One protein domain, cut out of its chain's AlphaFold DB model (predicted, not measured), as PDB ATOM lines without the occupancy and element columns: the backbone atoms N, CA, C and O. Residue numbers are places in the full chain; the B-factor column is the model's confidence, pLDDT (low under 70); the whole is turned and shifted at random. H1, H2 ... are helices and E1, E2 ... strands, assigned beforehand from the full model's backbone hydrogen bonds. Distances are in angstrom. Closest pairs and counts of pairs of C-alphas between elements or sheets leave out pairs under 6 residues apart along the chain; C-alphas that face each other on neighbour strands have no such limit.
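This is residues 668 to 810 of the 985 residues of the protein "VWFA domain-containing protein" of Blautia argi (UniProt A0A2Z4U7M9). A long, twisted sheet of E5, E6, E7 and E8 forms the backbone of an elongated body, with H1 and H2 packed over one face; the small sheet E1, E3, E4 meets it at E8 through E1. One end of the long axis holds E2 and the loop 753 to 766, the other H3 and the loop 791 to 803. The printed part has 143 residues, with three named helices and eight named strands in the order E1 E2 H1 E3 E4 H2 E5 E6 E7 H3 E8, a mixed class. Both sheets are antiparallel, in the orders E5 - E6 - E7 - E8 and E1 - E3 - E4. The whole is loose, with a radius of gyration of the C-alphas of 18.4 A and spans of 64 by 31 by 26 A, only just a rod.

In the large sheet, E5 is residues 727 to 733, 19.6 A long, E6 740 to 752, 36.0 A, E7 767 to 781, 40.9 A, and E8 804 to 810, 19.9 A, ending at C-alpha 810 (154.818, 178.984, 206.442). H1 is residues 685 to 695, 15.4 A, H2 716 to 723, 11.0 A, and H3 784 to 790, 10.2 A. E1 is residues 668 to 670, from C-alpha 668 (165.710, 169.990, 205.498), E3 696 to 699 and E4 705 to 707. E2, residues 673 to 678, 17.2 A, pairs with no named strand.

E5, E6 and E7 form a meander, each strand the antiparallel neighbour of the one before. N 730 and O 744 are 2.8 A apart between E5 and E6, N 745 and O 778 2.8 A between E6 and E7, and N 779 and O 805 2.8 A between E7 and E8. H1 and H2 are on the same face, making two layers, helices on one face of a sheet. H1 has a height over the sheet of 9.6 A, and the C-alphas of Leu 692 and Leu 775 of E7 are its closest to that strand, 6.9 A. H1 and H2 only just touch, with 3 pairs of C-alphas within 8 A, the closest Thr 686 and Leu 723 at 7.4 A. H3 only grazes the sheet. N 669 and O 697 are 2.9 A apart between E1 and E3, N 698 and O 706 2.9 A between E3 and E4, a hairpin. The closest C-alphas of E1 and E8 are Ala 670 and Gly 809, 4.4 A. E1 runs on into E2 at 14 degrees. Every O i to N i+4 pair is within hydrogen-bond range in H1 and H2; H3 has 1 of 3, beside 4 of 4 O i to N i+3 pairs.

The C-alphas farthest apart, Leu 679 and Gly 793, are 64.1 A apart. The printed part has no cut. The links E6 to E7 and H3 to E8 are long. Mean pLDDT of the printed part is 90.1; residues 755 to 757 are under 70.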
ATOM      1  N   VAL A 668     165.973 168.641 204.987       95.44
ATOM      2  CA  VAL A 668     165.710 169.990 205.498       95.44
ATOM      3  C   VAL A 668     164.286 170.013 206.037       95.44
ATOM      4  O   VAL A 668     163.376 169.540 205.363       95.44
ATOM      5  N   GLU A 669     164.099 170.568 207.228       94.50
ATOM      6  CA  GLU A 669     162.789 170.793 207.834       94.50
ATOM      7  C   GLU A 669     162.635 172.277 208.180       94.50
ATOM      8  O   GLU A 669     163.504 172.876 208.824       94.50
ATOM      9  N   ALA A 670     161.532 172.881 207.747       93.31
ATOM     10  CA  ALA A 670     161.200 174.271 208.015       93.31
ATOM     11  C   ALA A 670     159.891 174.359 208.814       93.31
ATOM     12  O   ALA A 670     158.798 174.121 208.305       93.31
ATOM     13  N   GLU A 671     159.992 174.722 210.095       91.75
ATOM     14  CA  GLU A 671     158.830 174.758 210.986       91.75
ATOM     15  C   GLU A 671     157.814 175.846 210.595       91.75
ATOM     16  O   GLU A 671     158.133 177.037 210.536       91.75
ATOM     17  N   ASN A 672     156.545 175.452 210.454       93.25
ATOM     18  CA  ASN A 672     155.436 176.400 210.364       93.25
ATOM     19  C   ASN A 672     155.278 177.185 211.674       93.25
ATOM     20  O   ASN A 672     155.378 176.633 212.776       93.25
ATOM     21  N   LYS A 673     154.965 178.475 211.558       92.00
ATOM     22  CA  LYS A 673     154.741 179.383 212.688       92.00
ATOM     23  C   LYS A 673     153.425 180.129 212.520       92.00
ATOM     24  O   LYS A 673     152.918 180.318 211.417       92.00
ATOM     25  N   GLU A 674     152.861 180.563 213.637       89.88
ATOM     26  CA  GLU A 674     151.616 181.318 213.655       89.88
ATOM     27  C   GLU A 674     151.707 182.430 214.698       89.88
ATOM     28  O   GLU A 674     152.084 182.175 215.842       89.88
ATOM     29  N   LYS A 675     151.310 183.649 214.323       86.69
ATOM     30  CA  LYS A 675     151.185 184.786 215.241       86.69
ATOM     31  C   LYS A 675     149.780 185.349 215.187       86.69
ATOM     32  O   LYS A 675     149.154 185.411 214.133       86.69
ATOM     33  N   THR A 676     149.283 185.781 216.339       82.88
ATOM     34  CA  THR A 676     148.016 186.507 216.435       82.88
ATOM     35  C   THR A 676     148.292 187.923 216.914       82.88
ATOM     36  O   THR A 676     148.935 188.102 217.946       82.88
ATOM     37  N   VAL A 677     147.815 188.908 216.156       82.69
ATOM     38  CA  VAL A 677     147.951 190.343 216.440       82.69
ATOM     39  C   VAL A 677     146.570 190.991 216.571       82.69
ATOM     40  O   VAL A 677     145.577 190.459 216.059       82.69
ATOM     41  N   PHE A 678     146.477 192.125 217.268       82.88
ATOM     42  CA  PHE A 678     145.246 192.912 217.294       82.88
ATOM     43  C   PHE A 678     145.151 193.850 216.091       82.88
ATOM     44  O   PHE A 678     146.145 194.283 215.523       82.88
ATOM     45  N   LEU A 679     143.925 194.202 215.720       85.81
ATOM     46  CA  LEU A 679     143.646 195.273 214.776       85.81
ATOM     47  C   LEU A 679     144.318 196.571 215.262       85.81
ATOM     48  O   LEU A 679     144.100 196.989 216.404       85.81
ATOM     49  N   GLY A 680     145.129 197.184 214.401       80.75
ATOM     50  CA  GLY A 680     145.971 198.340 214.719       80.75
ATOM     51  C   GLY A 680     147.367 198.008 215.271       80.75
ATOM     52  O   GLY A 680     148.172 198.921 215.410       80.75
ATOM     53  N   ASP A 681     147.697 196.743 215.567       85.25
ATOM     54  CA  ASP A 681     149.088 196.363 215.864       85.25
ATOM     55  C   ASP A 681     149.950 196.399 214.592       85.25
ATOM     56  O   ASP A 681     149.471 196.166 213.478       85.25
ATOM     57  N   THR A 682     151.252 196.631 214.767       86.38
ATOM     58  CA  THR A 682     152.238 196.510 213.690       86.38
ATOM     59  C   THR A 682     152.553 195.039 213.407       86.38
ATOM     60  O   THR A 682     152.941 194.286 214.302       86.38
ATOM     61  N   ILE A 683     152.420 194.645 212.146       87.06
ATOM     62  CA  ILE A 683     152.883 193.377 211.590       87.06
ATOM     63  C   ILE A 683     154.355 193.558 211.209       87.06
ATOM     64  O   ILE A 683     154.680 194.365 210.342       87.06
ATOM     65  N   THR A 684     155.250 192.831 211.885       88.25
ATOM     66  CA  THR A 684     156.707 192.940 211.717       88.25
ATOM     67  C   THR A 684     157.256 191.796 210.864       88.25
ATOM     68  O   THR A 684     157.744 190.782 211.369       88.25
ATOM     69  N   VAL A 685     157.203 191.955 209.543       88.81
ATOM     70  CA  VAL A 685     157.552 190.906 208.566       88.81
ATOM     71  C   VAL A 685     159.002 190.436 208.728       88.81
ATOM     72  O   VAL A 685     159.297 189.244 208.614       88.81
ATOM     73  N   THR A 686     159.909 191.354 209.075       89.19
ATOM     74  CA  THR A 686     161.318 191.025 209.354       89.19
ATOM     75  C   THR A 686     161.458 190.025 210.507       89.19
ATOM     76  O   THR A 686     162.260 189.092 210.423       89.19
ATOM     77  N   ALA A 687     160.657 190.179 211.570       90.00
ATOM     78  CA  ALA A 687     160.679 189.275 212.717       90.00
ATOM     79  C   ALA A 687     160.155 187.880 212.341       90.00
ATOM     80  O   ALA A 687     160.704 186.877 212.790       90.00
ATOM     81  N   PHE A 688     159.156 187.802 211.456       91.69
ATOM     82  CA  PHE A 688     158.634 186.523 210.967       91.69
ATOM     83  C   PHE A 688     159.694 185.735 210.202       91.69
ATOM     84  O   PHE A 688     159.888 184.550 210.467       91.69
ATOM     85  N   LEU A 689     160.423 186.392 209.292       92.94
ATOM     86  CA  LEU A 689     161.516 185.754 208.556       92.94
ATOM     87  C   LEU A 689     162.614 185.252 209.509       92.94
ATOM     88  O   LEU A 689     163.077 184.122 209.364       92.94
ATOM     89  N   GLN A 690     162.991 186.041 210.518       92.75
ATOM     90  CA  GLN A 690     163.960 185.616 211.536       92.75
ATOM     91  C   GLN A 690     163.472 184.403 212.346       92.75
ATOM     92  O   GLN A 690     164.253 183.488 212.616       92.75
ATOM     93  N   GLU A 691     162.190 184.360 212.718       92.94
ATOM     94  CA  GLU A 691     161.595 183.221 213.423       92.94
ATOM     95  C   GLU A 691     161.539 181.952 212.560       92.94
ATOM     96  O   GLU A 691     161.862 180.875 213.066       92.94
ATOM     97  N   LEU A 692     161.186 182.065 211.272       94.50
ATOM     98  CA  LEU A 692     161.228 180.936 210.334       94.50
ATOM     99  C   LEU A 692     162.656 180.420 210.159       94.50
ATOM    100  O   LEU A 692     162.880 179.226 210.302       94.50
ATOM    101  N   LEU A 693     163.630 181.308 209.926       94.31
ATOM    102  CA  LEU A 693     165.043 180.932 209.804       94.31
ATOM    103  C   LEU A 693     165.536 180.200 211.058       94.31
ATOM    104  O   LEU A 693     166.185 179.164 210.953       94.31
ATOM    105  N   LYS A 694     165.162 180.673 212.252       92.06
ATOM    106  CA  LYS A 694     165.486 180.001 213.521       92.06
ATOM    107  C   LYS A 694     164.811 178.629 213.668       92.06
ATOM    108  O   LYS A 694     165.338 177.765 214.364       92.06
ATOM    109  N   GLY A 695     163.648 178.442 213.047       90.25
ATOM    110  CA  GLY A 695     162.915 177.177 213.000       90.25
ATOM    111  C   GLY A 695     163.418 176.188 211.946       90.25
ATOM    112  O   GLY A 695     162.929 175.065 211.927       90.25
ATOM    113  N   THR A 696     164.369 176.573 211.087       93.38
ATOM    114  CA  THR A 696     164.925 175.671 210.063       93.38
ATOM    115  C   THR A 696     165.987 174.746 210.643       93.38
ATOM    116  O   THR A 696     166.891 175.171 211.370       93.38
ATOM    117  N   LYS A 697     165.854 173.455 210.344       94.50
ATOM    118  CA  LYS A 697     166.668 172.380 210.912       94.50
ATOM    119  C   LYS A 697     166.972 171.313 209.866       94.50
ATOM    120  O   LYS A 697     166.391 171.293 208.784       94.50
ATOM    121  N   LEU A 698     167.904 170.436 210.208       94.81
ATOM    122  CA  LEU A 698     168.256 169.246 209.447       94.81
ATOM    123  C   LEU A 698     167.953 168.008 210.283       94.81
ATOM    124  O   LEU A 698     168.304 167.956 211.467       94.81
ATOM    125  N   ASN A 699     167.320 167.019 209.660       92.94
ATOM    126  CA  ASN A 699     166.909 165.786 210.321       92.94
ATOM    127  C   ASN A 699     168.057 164.784 210.306       92.94
ATOM    128  O   ASN A 699     168.526 164.392 209.238       92.94
ATOM    129  N   GLN A 700     168.497 164.397 211.499       90.69
ATOM    130  CA  GLN A 700     169.584 163.445 211.710       90.69
ATOM    131  C   GLN A 700     169.116 162.017 211.431       90.69
ATOM    132  O   GLN A 700     167.940 161.699 211.638       90.69
ATOM    133  N   VAL A 701     170.030 161.139 211.010       87.06
ATOM    134  CA  VAL A 701     169.687 159.740 210.726       87.06
ATOM    135  C   VAL A 701     169.480 158.947 212.015       87.06
ATOM    136  O   VAL A 701     168.554 158.141 212.079       87.06
ATOM    137  N   SER A 702     170.250 159.229 213.074       83.38
ATOM    138  CA  SER A 702     170.092 158.569 214.385       83.38
ATOM    139  C   SER A 702     168.779 158.905 215.113       83.38
ATOM    140  O   SER A 702     168.436 158.273 216.115       83.38
ATOM    141  N   GLY A 703     168.014 159.869 214.596       80.69
ATOM    142  CA  GLY A 703     166.800 160.385 215.209       80.69
ATOM    143  C   GLY A 703     167.079 161.649 216.015       80.69
ATOM    144  O   GLY A 703     167.711 161.630 217.065       80.69
ATOM    145  N   GLY A 704     166.557 162.772 215.529       88.44
ATOM    146  CA  GLY A 704     166.812 164.086 216.102       88.44
ATOM    147  C   GLY A 704     166.845 165.153 215.021       88.44
ATOM    148  O   GLY A 704     166.614 164.884 213.841       88.44
ATOM    149  N   THR A 705     167.137 166.378 215.436       89.38
ATOM    150  CA  THR A 705     167.279 167.522 214.535       89.38
ATOM    151  C   THR A 705     168.419 168.399 215.018       89.38
ATOM    152  O   THR A 705     168.509 168.640 216.224       89.38
ATOM    153  N   PHE A 706     169.206 168.963 214.107       92.31
ATOM    154  CA  PHE A 706     170.186 169.994 214.449       92.31
ATOM    155  C   PHE A 706     169.976 171.265 213.622       92.31
ATOM    156  O   PHE A 706     169.431 171.234 212.517       92.31
ATOM    157  N   SER A 707     170.357 172.411 214.187       90.88
ATOM    158  CA  SER A 707     170.256 173.705 213.503       90.88
ATOM    159  C   SER A 707     171.280 173.807 212.379       90.88
ATOM    160  O   SER A 707     172.433 173.415 212.554       90.88
ATOM    161  N   ILE A 708     170.889 174.424 211.263       91.88
ATOM    162  CA  ILE A 708     171.835 174.794 210.204       91.88
ATOM    163  C   ILE A 708     172.941 175.679 210.820       91.88
ATOM    164  O   ILE A 708     172.613 176.631 211.541       91.88
ATOM    165  N   PRO A 709     174.239 175.397 210.579       90.19
ATOM    166  CA  PRO A 709     175.318 176.185 211.163       90.19
ATOM    167  C   PRO A 709     175.202 177.666 210.792       90.19
ATOM    168  O   PRO A 709     174.881 178.008 209.656       90.19
ATOM    169  N   ALA A 710     175.505 178.554 211.744       88.88
ATOM    170  CA  ALA A 710     175.230 179.988 211.618       88.88
ATOM    171  C   ALA A 710     175.859 180.650 210.376       88.88
ATOM    172  O   ALA A 710     175.287 181.593 209.842       88.88
ATOM    173  N   GLY A 711     177.003 180.146 209.892       89.69
ATOM    174  CA  GLY A 711     177.651 180.643 208.670       89.69
ATOM    175  C   GLY A 711     176.859 180.386 207.380       89.69
ATOM    176  O   GLY A 711     177.059 181.091 206.393       89.69
ATOM    177  N   TYR A 712     175.935 179.423 207.401       94.25
ATOM    178  CA  TYR A 712     175.096 179.045 206.262       94.25
ATOM    179  C   TYR A 712     173.674 179.599 206.358       94.25
ATOM    180  O   TYR A 712     172.894 179.427 205.430       94.25
ATOM    181  N   VAL A 713     173.343 180.299 207.444       93.94
ATOM    182  CA  VAL A 713     172.072 181.014 207.601       93.94
ATOM    183  C   VAL A 713     172.246 182.456 207.085       93.94
ATOM    184  O   VAL A 713     173.309 183.048 207.287       93.94
ATOM    185  N   PRO A 714     171.244 183.059 206.413       95.75
ATOM    186  CA  PRO A 714     171.297 184.452 205.970       95.75
ATOM    187  C   PRO A 714     171.631 185.437 207.104       95.75
ATOM    188  O   PRO A 714     171.010 185.423 208.167       95.75
ATOM    189  N   SER A 715     172.600 186.318 206.856       93.56
ATOM    190  CA  SER A 715     172.978 187.423 207.744       93.56
ATOM    191  C   SER A 715     171.935 188.546 207.740       93.56
ATOM    192  O   SER A 715     171.019 188.565 206.918       93.56
ATOM    193  N   GLN A 716     172.088 189.531 208.630       88.94
ATOM    194  CA  GLN A 716     171.137 190.644 208.734       88.94
ATOM    195  C   GLN A 716     170.999 191.450 207.427       88.94
ATOM    196  O   GLN A 716     169.889 191.849 207.071       88.94
ATOM    197  N   ASP A 717     172.092 191.639 206.686       88.50
ATOM    198  CA  ASP A 717     172.076 192.349 205.398       88.50
ATOM    199  C   ASP A 717     171.406 191.507 204.295       88.50
ATOM    200  O   ASP A 717     170.699 192.017 203.423       88.50
ATOM    201  N   GLU A 718     171.565 190.186 204.357       94.75
ATOM    202  CA  GLU A 718     170.952 189.245 203.414       94.75
ATOM    203  C   GLU A 718     169.453 189.059 203.681       94.75
ATOM    204  O   GLU A 718     168.673 188.935 202.738       94.75
ATOM    205  N   ILE A 719     169.021 189.137 204.944       92.44
ATOM    206  CA  ILE A 719     167.604 189.184 205.328       92.44
ATOM    207  C   ILE A 719     166.899 190.360 204.637       92.44
ATOM    208  O   ILE A 719     165.809 190.185 204.091       92.44
ATOM    209  N   ALA A 720     167.532 191.536 204.575       89.56
ATOM    210  CA  ALA A 720     166.972 192.685 203.860       89.56
ATOM    211  C   ALA A 720     166.798 192.414 202.353       89.56
ATOM    212  O   ALA A 720     165.848 192.903 201.741       89.56
ATOM    213  N   SER A 721     167.681 191.604 201.762       91.50
ATOM    214  CA  SER A 721     167.593 191.192 200.354       91.50
ATOM    215  C   SER A 721     166.472 190.171 200.122       91.50
ATOM    216  O   SER A 721     165.740 190.274 199.134       91.50
ATOM    217  N   LEU A 722     166.280 189.229 201.052       93.12
ATOM    218  CA  LEU A 722     165.171 188.266 201.024       93.12
ATOM    219  C   LEU A 722     163.807 188.962 201.098       93.12
ATOM    220  O   LEU A 722     162.898 188.603 200.356       93.12
ATOM    221  N   LEU A 723     163.669 190.000 201.929       89.88
ATOM    222  CA  LEU A 723     162.442 190.809 202.017       89.88
ATOM    223  C   LEU A 723     162.119 191.560 200.713       89.88
ATOM    224  O   LEU A 723     160.966 191.902 200.465       89.88
ATOM    225  N   GLN A 724     163.116 191.786 199.854       87.31
ATOM    226  CA  GLN A 724     162.933 192.350 198.510       87.31
ATOM    227  C   GLN A 724     162.613 191.278 197.450       87.31
ATOM    228  O   GLN A 724     162.478 191.598 196.270       87.31
ATOM    229  N   GLY A 725     162.492 190.007 197.850       85.75
ATOM    230  CA  GLY A 725     162.210 188.874 196.967       85.75
ATOM    231  C   GLY A 725     163.439 188.303 196.254       85.75
ATOM    232  O   GLY A 725     163.280 187.480 195.348       85.75
ATOM    233  N   SER A 726     164.650 188.722 196.640       92.06
ATOM    234  CA  SER A 726     165.889 188.128 196.124       92.06
ATOM    235  C   SER A 726     166.097 186.722 196.687       92.06
ATOM    236  O   SER A 726     165.521 186.354 197.709       92.06
ATOM    237  N   VAL A 727     166.932 185.935 196.013       95.75
ATOM    238  CA  VAL A 727     167.384 184.626 196.496       95.75
ATOM    239  C   VAL A 727     168.749 184.802 197.150       95.75
ATOM    240  O   VAL A 727     169.601 185.502 196.605       95.75
ATOM    241  N   VAL A 728     168.945 184.185 198.314       97.31
ATOM    242  CA  VAL A 728     170.243 184.152 198.999       97.31
ATOM    243  C   VAL A 728     170.818 182.751 198.888       97.31
ATOM    244  O   VAL A 728     170.138 181.773 199.196       97.31
ATOM    245  N   GLU A 729     172.072 182.677 198.460       97.19
ATOM    246  CA  GLU A 729     172.825 181.444 198.254       97.19
ATOM    247  C   GLU A 729     174.016 181.385 199.214       97.19
ATOM    248  O   GLU A 729     174.735 182.370 199.386       97.19
ATOM    249  N   LYS A 730     174.229 180.223 199.833       96.44
ATOM    250  CA  LYS A 730     175.322 179.958 200.771       96.44
ATOM    251  C   LYS A 730     175.999 178.646 200.406       96.44
ATOM    252  O   LYS A 730     175.430 177.578 200.620       96.44
ATOM    253  N   ASP A 731     177.206 178.732 199.863       96.19
ATOM    254  CA  ASP A 731     178.026 177.555 199.588       96.19
ATOM    255  C   ASP A 731     178.366 176.843 200.908       96.19
ATOM    256  O   ASP A 731     178.686 177.485 201.908       96.19
ATOM    257  N   TYR A 732     178.247 175.517 200.918       95.88
ATOM    258  CA  TYR A 732     178.389 174.682 202.105       95.88
ATOM    259  C   TYR A 732     179.635 173.801 202.017       95.88
ATOM    260  O   TYR A 732     179.805 173.025 201.070       95.88
ATOM    261  N   SER A 733     180.452 173.884 203.065       94.56
ATOM    262  CA  SER A 733     181.580 172.995 203.341       94.56
ATOM    263  C   SER A 733     181.437 172.431 204.760       94.56
ATOM    264  O   SER A 733     180.772 173.018 205.617       94.56
ATOM    265  N   TYR A 734     182.039 171.279 205.040       93.25
ATOM    266  CA  TYR A 734     181.944 170.667 206.368       93.25
ATOM    267  C   TYR A 734     183.168 170.993 207.229       93.25
ATOM    268  O   TYR A 734     184.300 170.931 206.747       93.25
ATOM    269  N   GLY A 735     182.954 171.319 208.506       87.31
ATOM    270  CA  GLY A 735     184.034 171.586 209.459       87.31
ATOM    271  C   GLY A 735     184.978 172.704 209.003       87.31
ATOM    272  O   GLY A 735     184.539 173.795 208.646       87.31
ATOM    273  N   SER A 736     186.282 172.426 209.030       83.75
ATOM    274  CA  SER A 736     187.350 173.325 208.565       83.75
ATOM    275  C   SER A 736     187.767 173.081 207.110       83.75
ATOM    276  O   SER A 736     188.742 173.674 206.646       83.75
ATOM    277  N   THR A 737     187.064 172.205 206.383       83.19
ATOM    278  CA  THR A 737     187.407 171.894 204.992       83.19
ATOM    279  C   THR A 737     187.071 173.070 204.074       83.19
ATOM    280  O   THR A 737     186.027 173.709 204.201       83.19
ATOM    281  N   ASN A 738     187.928 173.316 203.083       86.12
ATOM    282  CA  ASN A 738     187.636 174.252 201.990       86.12
ATOM    283  C   ASN A 738     186.860 173.576 200.842       86.12
ATOM    284  O   ASN A 738     186.758 174.126 199.750       86.12
ATOM    285  N   ASP A 739     186.337 172.371 201.076       91.44
ATOM    286  CA  ASP A 739     185.710 171.528 200.068       91.44
ATOM    287  C   ASP A 739     184.202 171.811 199.969       91.44
ATOM    288  O   ASP A 739     183.417 171.336 200.792       91.44
ATOM    289  N   THR A 740     183.787 172.593 198.968       94.69
ATOM    290  CA  THR A 740     182.372 172.943 198.756       94.69
ATOM    291  C   THR A 740     181.589 171.767 198.170       94.69
ATOM    292  O   THR A 740     181.707 171.424 196.989       94.69
ATOM    293  N   VAL A 741     180.745 171.151 198.996       95.69
ATOM    294  CA  VAL A 741     179.988 169.934 198.646       95.69
ATOM    295  C   VAL A 741     178.568 170.219 198.148       95.69
ATOM    296  O   VAL A 741     177.942 169.356 197.531       95.69
ATOM    297  N   GLY A 742     178.060 171.424 198.393       96.38
ATOM    298  CA  GLY A 742     176.716 171.830 198.006       96.38
ATOM    299  C   GLY A 742     176.423 173.269 198.398       96.38
ATOM    300  O   GLY A 742     177.334 174.035 198.714       96.38
ATOM    301  N   LYS A 743     175.147 173.641 198.366       97.00
ATOM    302  CA  LYS A 743     174.705 175.021 198.564       97.00
ATOM    303  C   LYS A 743     173.329 175.084 199.212       97.00
ATOM    304  O   LYS A 743     172.395 174.426 198.758       97.00
ATOM    305  N   PHE A 744     173.191 175.936 200.222       97.81
ATOM    306  CA  PHE A 744     171.894 176.333 200.754       97.81
ATOM    307  C   PHE A 744     171.317 177.509 199.973       97.81
ATOM    308  O   PHE A 744     172.006 178.491 199.701       97.81
ATOM    309  N   THR A 745     170.032 177.422 199.653       97.62
ATOM    310  CA  THR A 745     169.273 178.454 198.956       97.62
ATOM    311  C   THR A 745     168.060 178.844 199.784       97.62
ATOM    312  O   THR A 745     167.271 177.988 200.191       97.62
ATOM    313  N   TYR A 746     167.898 180.146 200.001       97.88
ATOM    314  CA  TYR A 746     166.800 180.728 200.763       97.88
ATOM    315  C   TYR A 746     165.974 181.634 199.865       97.88
ATOM    316  O   TYR A 746     166.506 182.513 199.180       97.88
ATOM    317  N   LYS A 747     164.655 181.447 199.900       96.00
ATOM    318  CA  LYS A 747     163.711 182.300 199.186       96.00
ATOM    319  C   LYS A 747     162.519 182.611 200.071       96.00
ATOM    320  O   LYS A 747     161.800 181.708 200.484       96.00
ATOM    321  N   PHE A 748     162.290 183.895 200.318       94.88
ATOM    322  CA  PHE A 748     161.160 184.364 201.106       94.88
ATOM    323  C   PHE A 748     160.157 185.072 200.203       94.88
ATOM    324  O   PHE A 748     160.509 186.007 199.485       94.88
ATOM    325  N   VAL A 749     158.915 184.595 200.198       91.25
ATOM    326  CA  VAL A 749     157.849 185.175 199.383       91.25
ATOM    327  C   VAL A 749     156.552 185.295 200.170       91.25
ATOM    328  O   VAL A 749     156.211 184.399 200.948       91.25
ATOM    329  N   PRO A 750     155.774 186.357 199.939       89.56
ATOM    330  CA  PRO A 750     154.399 186.390 200.395       89.56
ATOM    331  C   PRO A 750     153.549 185.368 199.631       89.56
ATOM    332  O   PRO A 750     153.600 185.294 198.402       89.56
ATOM    333  N   VAL A 751     152.742 184.594 200.353       88.12
ATOM    334  CA  VAL A 751     151.743 183.669 199.784       88.12
ATOM    335  C   VAL A 751     150.376 184.336 199.738       88.12
ATOM    336  O   VAL A 751     149.640 184.201 198.759       88.12
ATOM    337  N   LYS A 752     150.052 185.088 200.789       86.25
ATOM    338  CA  LYS A 752     148.798 185.814 200.932       86.25
ATOM    339  C   LYS A 752     149.079 187.132 201.634       86.25
ATOM    340  O   LYS A 752     149.643 187.126 202.721       86.25
ATOM    341  N   LEU A 753     148.670 188.239 201.022       80.06
ATOM    342  CA  LEU A 753     148.837 189.572 201.593       80.06
ATOM    343  C   LEU A 753     147.542 190.370 201.558       80.06
ATOM    344  O   LEU A 753     146.687 190.166 200.690       80.06
ATOM    345  N   GLN A 754     147.453 191.311 202.491       70.25
ATOM    346  CA  GLN A 754     146.541 192.447 202.433       70.25
ATOM    347  C   GLN A 754     147.138 193.598 201.617       70.25
ATOM    348  O   GLN A 754     146.434 194.216 200.818       70.25
ATOM    349  N   ASP A 755     148.431 193.866 201.817       62.62
ATOM    350  CA  ASP A 755     149.191 194.905 201.124       62.62
ATOM    351  C   ASP A 755     149.965 194.328 199.918       62.62
ATOM    352  O   ASP A 755     150.143 193.130 199.752       62.62
ATOM    353  N   THR A 756     150.431 195.183 199.021       61.94
ATOM    354  CA  THR A 756     151.272 194.828 197.871       61.94
ATOM    355  C   THR A 756     152.762 194.695 198.212       61.94
ATOM    356  O   THR A 756     153.545 194.320 197.340       61.94
ATOM    357  N   SER A 757     153.163 194.999 199.454       67.81
ATOM    358  CA  SER A 757     154.559 195.111 199.891       67.81
ATOM    359  C   SER A 757     154.871 194.204 201.088       67.81
ATOM    360  O   SER A 757     154.067 194.079 202.000       67.81
ATOM    361  N   VAL A 758     156.070 193.610 201.110       73.25
ATOM    362  CA  VAL A 758     156.593 192.713 202.170       73.25
ATOM    363  C   VAL A 758     157.258 193.497 203.321       73.25
ATOM    364  O   VAL A 758     158.237 193.056 203.919       73.25
ATOM    365  N   GLN A 759     156.773 194.711 203.580       80.00
ATOM    366  CA  GLN A 759     157.316 195.636 204.581       80.00
ATOM    367  C   GLN A 759     156.438 195.650 205.828       80.00
ATOM    368  O   GLN A 759     155.279 195.259 205.767       80.00
ATOM    369  N   ASP A 760     156.977 196.137 206.943       85.31
ATOM    370  CA  ASP A 760     156.196 196.292 208.166       85.31
ATOM    371  C   ASP A 760     155.013 197.250 207.936       85.31
ATOM    372  O   ASP A 760     155.174 198.337 207.371       85.31
ATOM    373  N   HIS A 761     153.821 196.854 208.378       86.44
ATOM    374  CA  HIS A 761     152.601 197.647 208.224       86.44
ATOM    375  C   HIS A 761     151.606 197.376 209.356       86.44
ATOM    376  O   HIS A 761     151.767 196.450 210.147       86.44
ATOM    377  N   GLU A 762     150.559 198.191 209.461       86.19
ATOM    378  CA  GLU A 762     149.508 197.985 210.461       86.19
ATOM    379  C   GLU A 762     148.526 196.887 210.038       86.19
ATOM    380  O   GLU A 762     148.164 196.750 208.864       86.19
ATOM    381  N   ALA A 763     148.047 196.118 211.013       87.69
ATOM    382  CA  ALA A 763     146.977 195.154 210.822       87.69
ATOM    383  C   ALA A 763     145.633 195.882 210.639       87.69
ATOM    384  O   ALA A 763     145.087 196.434 211.593       87.69
ATOM    385  N   THR A 764     145.074 195.857 209.424       85.94
ATOM    386  CA  THR A 764     143.855 196.619 209.064       85.94
ATOM    387  C   THR A 764     142.618 195.758 208.797       85.94
ATOM    388  O   THR A 764     141.501 196.279 208.762       85.94
ATOM    389  N   VAL A 765     142.776 194.440 208.636       86.56
ATOM    390  CA  VAL A 765     141.671 193.523 208.315       86.56
ATOM    391  C   VAL A 765     141.663 192.323 209.244       86.56
ATOM    392  O   VAL A 765     142.676 191.673 209.455       86.56
ATOM    393  N   ILE A 766     140.480 192.018 209.772       84.88
ATOM    394  CA  ILE A 766     140.238 190.968 210.765       84.88
ATOM    395  C   ILE A 766     140.060 189.617 210.065       84.88
ATOM    396  O   ILE A 766     139.303 189.505 209.099       84.88
ATOM    397  N   GLY A 767     140.676 188.563 210.595       84.06
ATOM    398  CA  GLY A 767     140.498 187.206 210.091       84.06
ATOM    399  C   GLY A 767     141.514 186.205 210.638       84.06
ATOM    400  O   GLY A 767     142.414 186.549 211.398       84.06
ATOM    401  N   ASN A 768     141.363 184.945 210.221       83.50
ATOM    402  CA  ASN A 768     142.382 183.912 210.433       83.50
ATOM    403  C   ASN A 768     143.193 183.747 209.143       83.50
ATOM    404  O   ASN A 768     142.597 183.793 208.059       83.50
ATOM    405  N   GLY A 769     144.510 183.567 209.265       84.88
ATOM    406  CA  GLY A 769     145.443 183.529 208.138       84.88
ATOM    407  C   GLY A 769     145.238 184.713 207.204       84.88
ATOM    408  O   GLY A 769     145.014 184.535 206.008       84.88
ATOM    409  N   VAL A 770     145.161 185.919 207.767       87.69
ATOM    410  CA  VAL A 770     144.974 187.165 207.012       87.69
ATOM    411  C   VAL A 770     146.137 187.348 206.051       87.69
ATOM    412  O   VAL A 770     145.908 187.664 204.884       87.69
ATOM    413  N   GLU A 771     147.340 187.043 206.534       90.81
ATOM    414  CA  GLU A 771     148.568 187.038 205.757       90.81
ATOM    415  C   GLU A 771     149.340 185.750 205.986       90.81
ATOM    416  O   GLU A 771     149.318 185.181 207.081       90.81
ATOM    417  N   GLU A 772     150.011 185.299 204.936       92.56
ATOM    418  CA  GLU A 772     150.866 184.123 204.957       92.56
ATOM    419  C   GLU A 772     152.157 184.429 204.212       92.56
ATOM    420  O   GLU A 772     152.142 184.895 203.068       92.56
ATOM    421  N   TYR A 773     153.273 184.122 204.859       93.12
ATOM    422  CA  TYR A 773     154.614 184.303 204.326       93.12
ATOM    423  C   TYR A 773     155.312 182.954 204.268       93.12
ATOM    424  O   TYR A 773     155.215 182.172 205.211       93.12
ATOM    425  N   LYS A 774     156.016 182.668 203.175       94.50
ATOM    426  CA  LYS A 774     156.676 181.383 202.965       94.50
ATOM    427  C   LYS A 774     158.169 181.556 202.787       94.50
ATOM    428  O   LYS A 774     158.612 182.265 201.885       94.50
ATOM    429  N   LEU A 775     158.920 180.857 203.626       96.81
ATOM    430  CA  LEU A 775     160.348 180.656 203.473       96.81
ATOM    431  C   LEU A 775     160.583 179.273 202.868       96.81
ATOM    432  O   LEU A 775     160.376 178.265 203.536       96.81
ATOM    433  N   THR A 776     161.044 179.235 201.624       96.75
ATOM    434  CA  THR A 776     161.587 178.020 201.018       96.75
ATOM    435  C   THR A 776     163.060 177.918 201.380       96.75
ATOM    436  O   THR A 776     163.831 178.845 201.097       96.75
ATOM    437  N   VAL A 777     163.444 176.788 201.968       97.44
ATOM    438  CA  VAL A 777     164.842 176.429 202.213       97.44
ATOM    439  C   VAL A 777     165.165 175.189 201.399       97.44
ATOM    440  O   VAL A 777     164.432 174.200 201.420       97.44
ATOM    441  N   ALA A 778     166.257 175.251 200.648       96.94
ATOM    442  CA  ALA A 778     166.752 174.124 199.879       96.94
ATOM    443  C   ALA A 778     168.247 173.937 200.118       96.94
ATOM    444  O   ALA A 778     168.985 174.910 200.221       96.94
ATOM    445  N   TYR A 779     168.681 172.686 200.168       97.75
ATOM    446  CA  TYR A 779     170.068 172.289 200.007       97.75
ATOM    447  C   TYR A 779     170.209 171.562 198.673       97.75
ATOM    448  O   TYR A 779     169.521 170.564 198.442       97.75
ATOM    449  N   GLU A 780     171.085 172.050 197.805       97.75
ATOM    450  CA  GLU A 780     171.410 171.427 196.522       97.75
ATOM    451  C   GLU A 780     172.841 170.892 196.573       97.75
ATOM    452  O   GLU A 780     173.778 171.623 196.903       97.75
ATOM    453  N   ALA A 781     173.016 169.605 196.275       97.50
ATOM    454  CA  ALA A 781     174.338 168.995 196.225       97.50
ATOM    455  C   ALA A 781     175.067 169.416 194.944       97.50
ATOM    456  O   ALA A 781     174.470 169.482 193.868       97.50
ATOM    457  N   SER A 782     176.376 169.646 195.037       96.38
ATOM    458  CA  SER A 782     177.211 169.850 193.852       96.38
ATOM    459  C   SER A 782     177.168 168.602 192.962       96.38
ATOM    460  O   SER A 782     177.264 167.477 193.460       96.38
ATOM    461  N   SER A 783     177.027 168.781 191.645       94.06
ATOM    462  CA  SER A 783     177.005 167.659 190.695       94.06
ATOM    463  C   SER A 783     178.337 166.906 190.682       94.06
ATOM    464  O   SER A 783     179.393 167.490 190.946       94.06
ATOM    465  N   VAL A 784     178.311 165.622 190.315       92.62
ATOM    466  CA  VAL A 784     179.540 164.821 190.148       92.62
ATOM    467  C   VAL A 784     180.495 165.484 189.151       92.62
ATOM    468  O   VAL A 784     181.697 165.530 189.384       92.62
ATOM    469  N   GLU A 785     179.973 166.050 188.061       91.31
ATOM    470  CA  GLU A 785     180.780 166.741 187.048       91.31
ATOM    471  C   GLU A 785     181.541 167.944 187.621       91.31
ATOM    472  O   GLU A 785     182.751 168.054 187.419       91.31
ATOM    473  N   ASN A 786     180.870 168.797 188.401       91.12
ATOM    474  CA  ASN A 786     181.525 169.939 189.037       91.12
ATOM    475  C   ASN A 786     182.594 169.468 190.034       91.12
ATOM    476  O   ASN A 786     183.696 170.013 190.068       91.12
ATOM    477  N   ARG A 787     182.296 168.413 190.800       93.81
ATOM    478  CA  ARG A 787     183.197 167.855 191.820       93.81
ATOM    479  C   ARG A 787     184.448 167.201 191.230       93.81
ATOM    480  O   ARG A 787     185.522 167.352 191.805       93.81
ATOM    481  N   LYS A 788     184.351 166.531 190.073       91.06
ATOM    482  CA  LYS A 788     185.509 165.936 189.372       91.06
ATOM    483  C   LYS A 788     186.608 166.956 189.099       91.06
ATOM    484  O   LYS A 788     187.778 166.627 189.230       91.06
ATOM    485  N   SER A 789     186.233 168.185 188.745       86.25
ATOM    486  CA  SER A 789     187.211 169.237 188.450       86.25
ATOM    487  C   SER A 789     188.001 169.700 189.682       86.25
ATOM    488  O   SER A 789     189.171 170.039 189.558       86.25
ATOM    489  N   SER A 790     187.391 169.685 190.874       86.44
ATOM    490  CA  SER A 790     188.037 170.082 192.135       86.44
ATOM    491  C   SER A 790     188.749 168.935 192.858       86.44
ATOM    492  O   SER A 790     189.502 169.183 193.794       86.44
ATOM    493  N   LEU A 791     188.493 167.690 192.451       90.75
ATOM    494  CA  LEU A 791     189.017 166.464 193.058       90.75
ATOM    495  C   LEU A 791     189.796 165.635 192.029       90.75
ATOM    496  O   LEU A 791     189.552 164.441 191.849       90.75
ATOM    497  N   GLU A 792     190.727 166.274 191.324       86.69
ATOM    498  CA  GLU A 792     191.603 165.578 190.382       86.69
ATOM    499  C   GLU A 792     192.380 164.453 191.099       86.69
ATOM    500  O   GLU A 792     192.879 164.631 192.210       86.69
ATOM    501  N   GLY A 793     192.419 163.261 190.495       86.88
ATOM    502  CA  GLY A 793     193.029 162.061 191.088       86.88
ATOM    503  C   GLY A 793     192.124 161.241 192.022       86.88
ATOM    504  O   GLY A 793     192.497 160.128 192.391       86.88
ATOM    505  N   TYR A 794     190.926 161.725 192.373       92.62
ATOM    506  CA  TYR A 794     189.949 160.944 193.142       92.62
ATOM    507  C   TYR A 794     189.112 160.021 192.250       92.62
ATOM    508  O   TYR A 794     188.707 160.373 191.139       92.62
ATOM    509  N   ILE A 795     188.781 158.839 192.772       93.25
ATOM    510  CA  ILE A 795     187.967 157.847 192.062       93.25
ATOM    511  C   ILE A 795     186.490 158.171 192.281       93.25
ATOM    512  O   ILE A 795     186.028 158.337 193.414       93.25
ATOM    513  N   SER A 796     185.746 158.282 191.178       91.88
ATOM    514  CA  SER A 796     184.307 158.560 191.204       91.88
ATOM    515  C   SER A 796     183.517 157.393 191.805       91.88
ATOM    516  O   SER A 796     183.869 156.242 191.551       91.88
ATOM    517  N   PRO A 797     182.438 157.672 192.551       91.69
ATOM    518  CA  PRO A 797     181.634 156.637 193.173       91.69
ATOM    519  C   PRO A 797     180.729 155.956 192.152       91.69
ATOM    520  O   PRO A 797     180.278 156.576 191.185       91.69
ATOM    521  N   GLU A 798     180.388 154.702 192.424       81.00
ATOM    522  CA  GLU A 798     179.242 154.049 191.799       81.00
ATOM    523  C   GLU A 798     177.961 154.410 192.570       81.00
ATOM    524  O   GLU A 798     177.962 154.465 193.799       81.00
ATOM    525  N   GLY A 799     176.856 154.664 191.860       80.12
ATOM    526  CA  GLY A 799     175.548 154.926 192.473       80.12
ATOM    527  C   GLY A 799     174.847 156.185 191.966       80.12
ATOM    528  O   GLY A 799     175.356 156.915 191.116       80.12
ATOM    529  N   ALA A 800     173.636 156.418 192.473       84.88
ATOM    530  CA  ALA A 800     172.823 157.564 192.084       84.88
ATOM    531  C   ALA A 800     173.379 158.874 192.660       84.88
ATOM    532  O   ALA A 800     173.841 158.927 193.803       84.88
ATOM    533  N   GLU A 801     173.313 159.941 191.862       92.06
ATOM    534  CA  GLU A 801     173.650 161.284 192.326       92.06
ATOM    535  C   GLU A 801     172.574 161.823 193.269       92.06
ATOM    536  O   GLU A 801     171.368 161.706 193.034       92.06
ATOM    537  N   GLN A 802     173.037 162.478 194.322       94.12
ATOM    538  CA  GLN A 802     172.226 163.287 195.206       94.12
ATOM    539  C   GLN A 802     171.900 164.604 194.510       94.12
ATOM    540  O   GLN A 802     172.776 165.240 193.927       94.12
ATOM    541  N   SER A 803     170.635 165.012 194.566       92.12
ATOM    542  CA  SER A 803     170.157 166.210 193.874       92.12
ATOM    543  C   SER A 803     169.892 167.344 194.856       92.12
ATOM    544  O   SER A 803     170.696 168.266 194.979       92.12
ATOM    545  N   LYS A 804     168.768 167.280 195.572       95.19
ATOM    546  CA  LYS A 804     168.361 168.329 196.503       95.19
ATOM    547  C   LYS A 804     167.461 167.834 197.625       95.19
ATOM    548  O   LYS A 804     166.728 166.861 197.468       95.19
ATOM    549  N   SER A 805     167.469 168.587 198.714       95.19
ATOM    550  CA  SER A 805     166.586 168.472 199.874       95.19
ATOM    551  C   SER A 805     165.907 169.826 200.076       95.19
ATOM    552  O   SER A 805     166.588 170.846 200.051       95.19
ATOM    553  N   THR A 806     164.579 169.884 200.178       96.19
ATOM    554  CA  THR A 806     163.853 171.165 200.233       96.19
ATOM    555  C   THR A 806     162.592 171.064 201.069       96.19
ATOM    556  O   THR A 806     161.887 170.059 200.991       96.19
ATOM    557  N   ASP A 807     162.311 172.127 201.818       97.31
ATOM    558  CA  ASP A 807     161.083 172.268 202.590       97.31
ATOM    559  C   ASP A 807     160.635 173.737 202.679       97.31
ATOM    560  O   ASP A 807     161.414 174.667 202.427       97.31
ATOM    561  N   ASP A 808     159.360 173.933 203.010       95.94
ATOM    562  CA  ASP A 808     158.695 175.232 203.084       95.94
ATOM    563  C   ASP A 808     158.181 175.503 204.507       95.94
ATOM    564  O   ASP A 808     157.268 174.835 204.988       95.94
ATOM    565  N   GLY A 809     158.692 176.561 205.139       95.25
ATOM    566  CA  GLY A 809     158.157 177.082 206.396       95.25
ATOM    567  C   GLY A 809     157.139 178.185 206.125       95.25
ATOM    568  O   GLY A 809     157.467 179.198 205.501       95.25
ATOM    569  N   ILE A 810     155.904 178.010 206.592       94.56
ATOM    570  CA  ILE A 810     154.818 178.984 206.442       94.56
ATOM    571  C   ILE A 810     154.592 179.717 207.762       94.56
ATOM    572  O   ILE A 810     154.323 179.109 208.799       94.56
TER     573      ILE A 810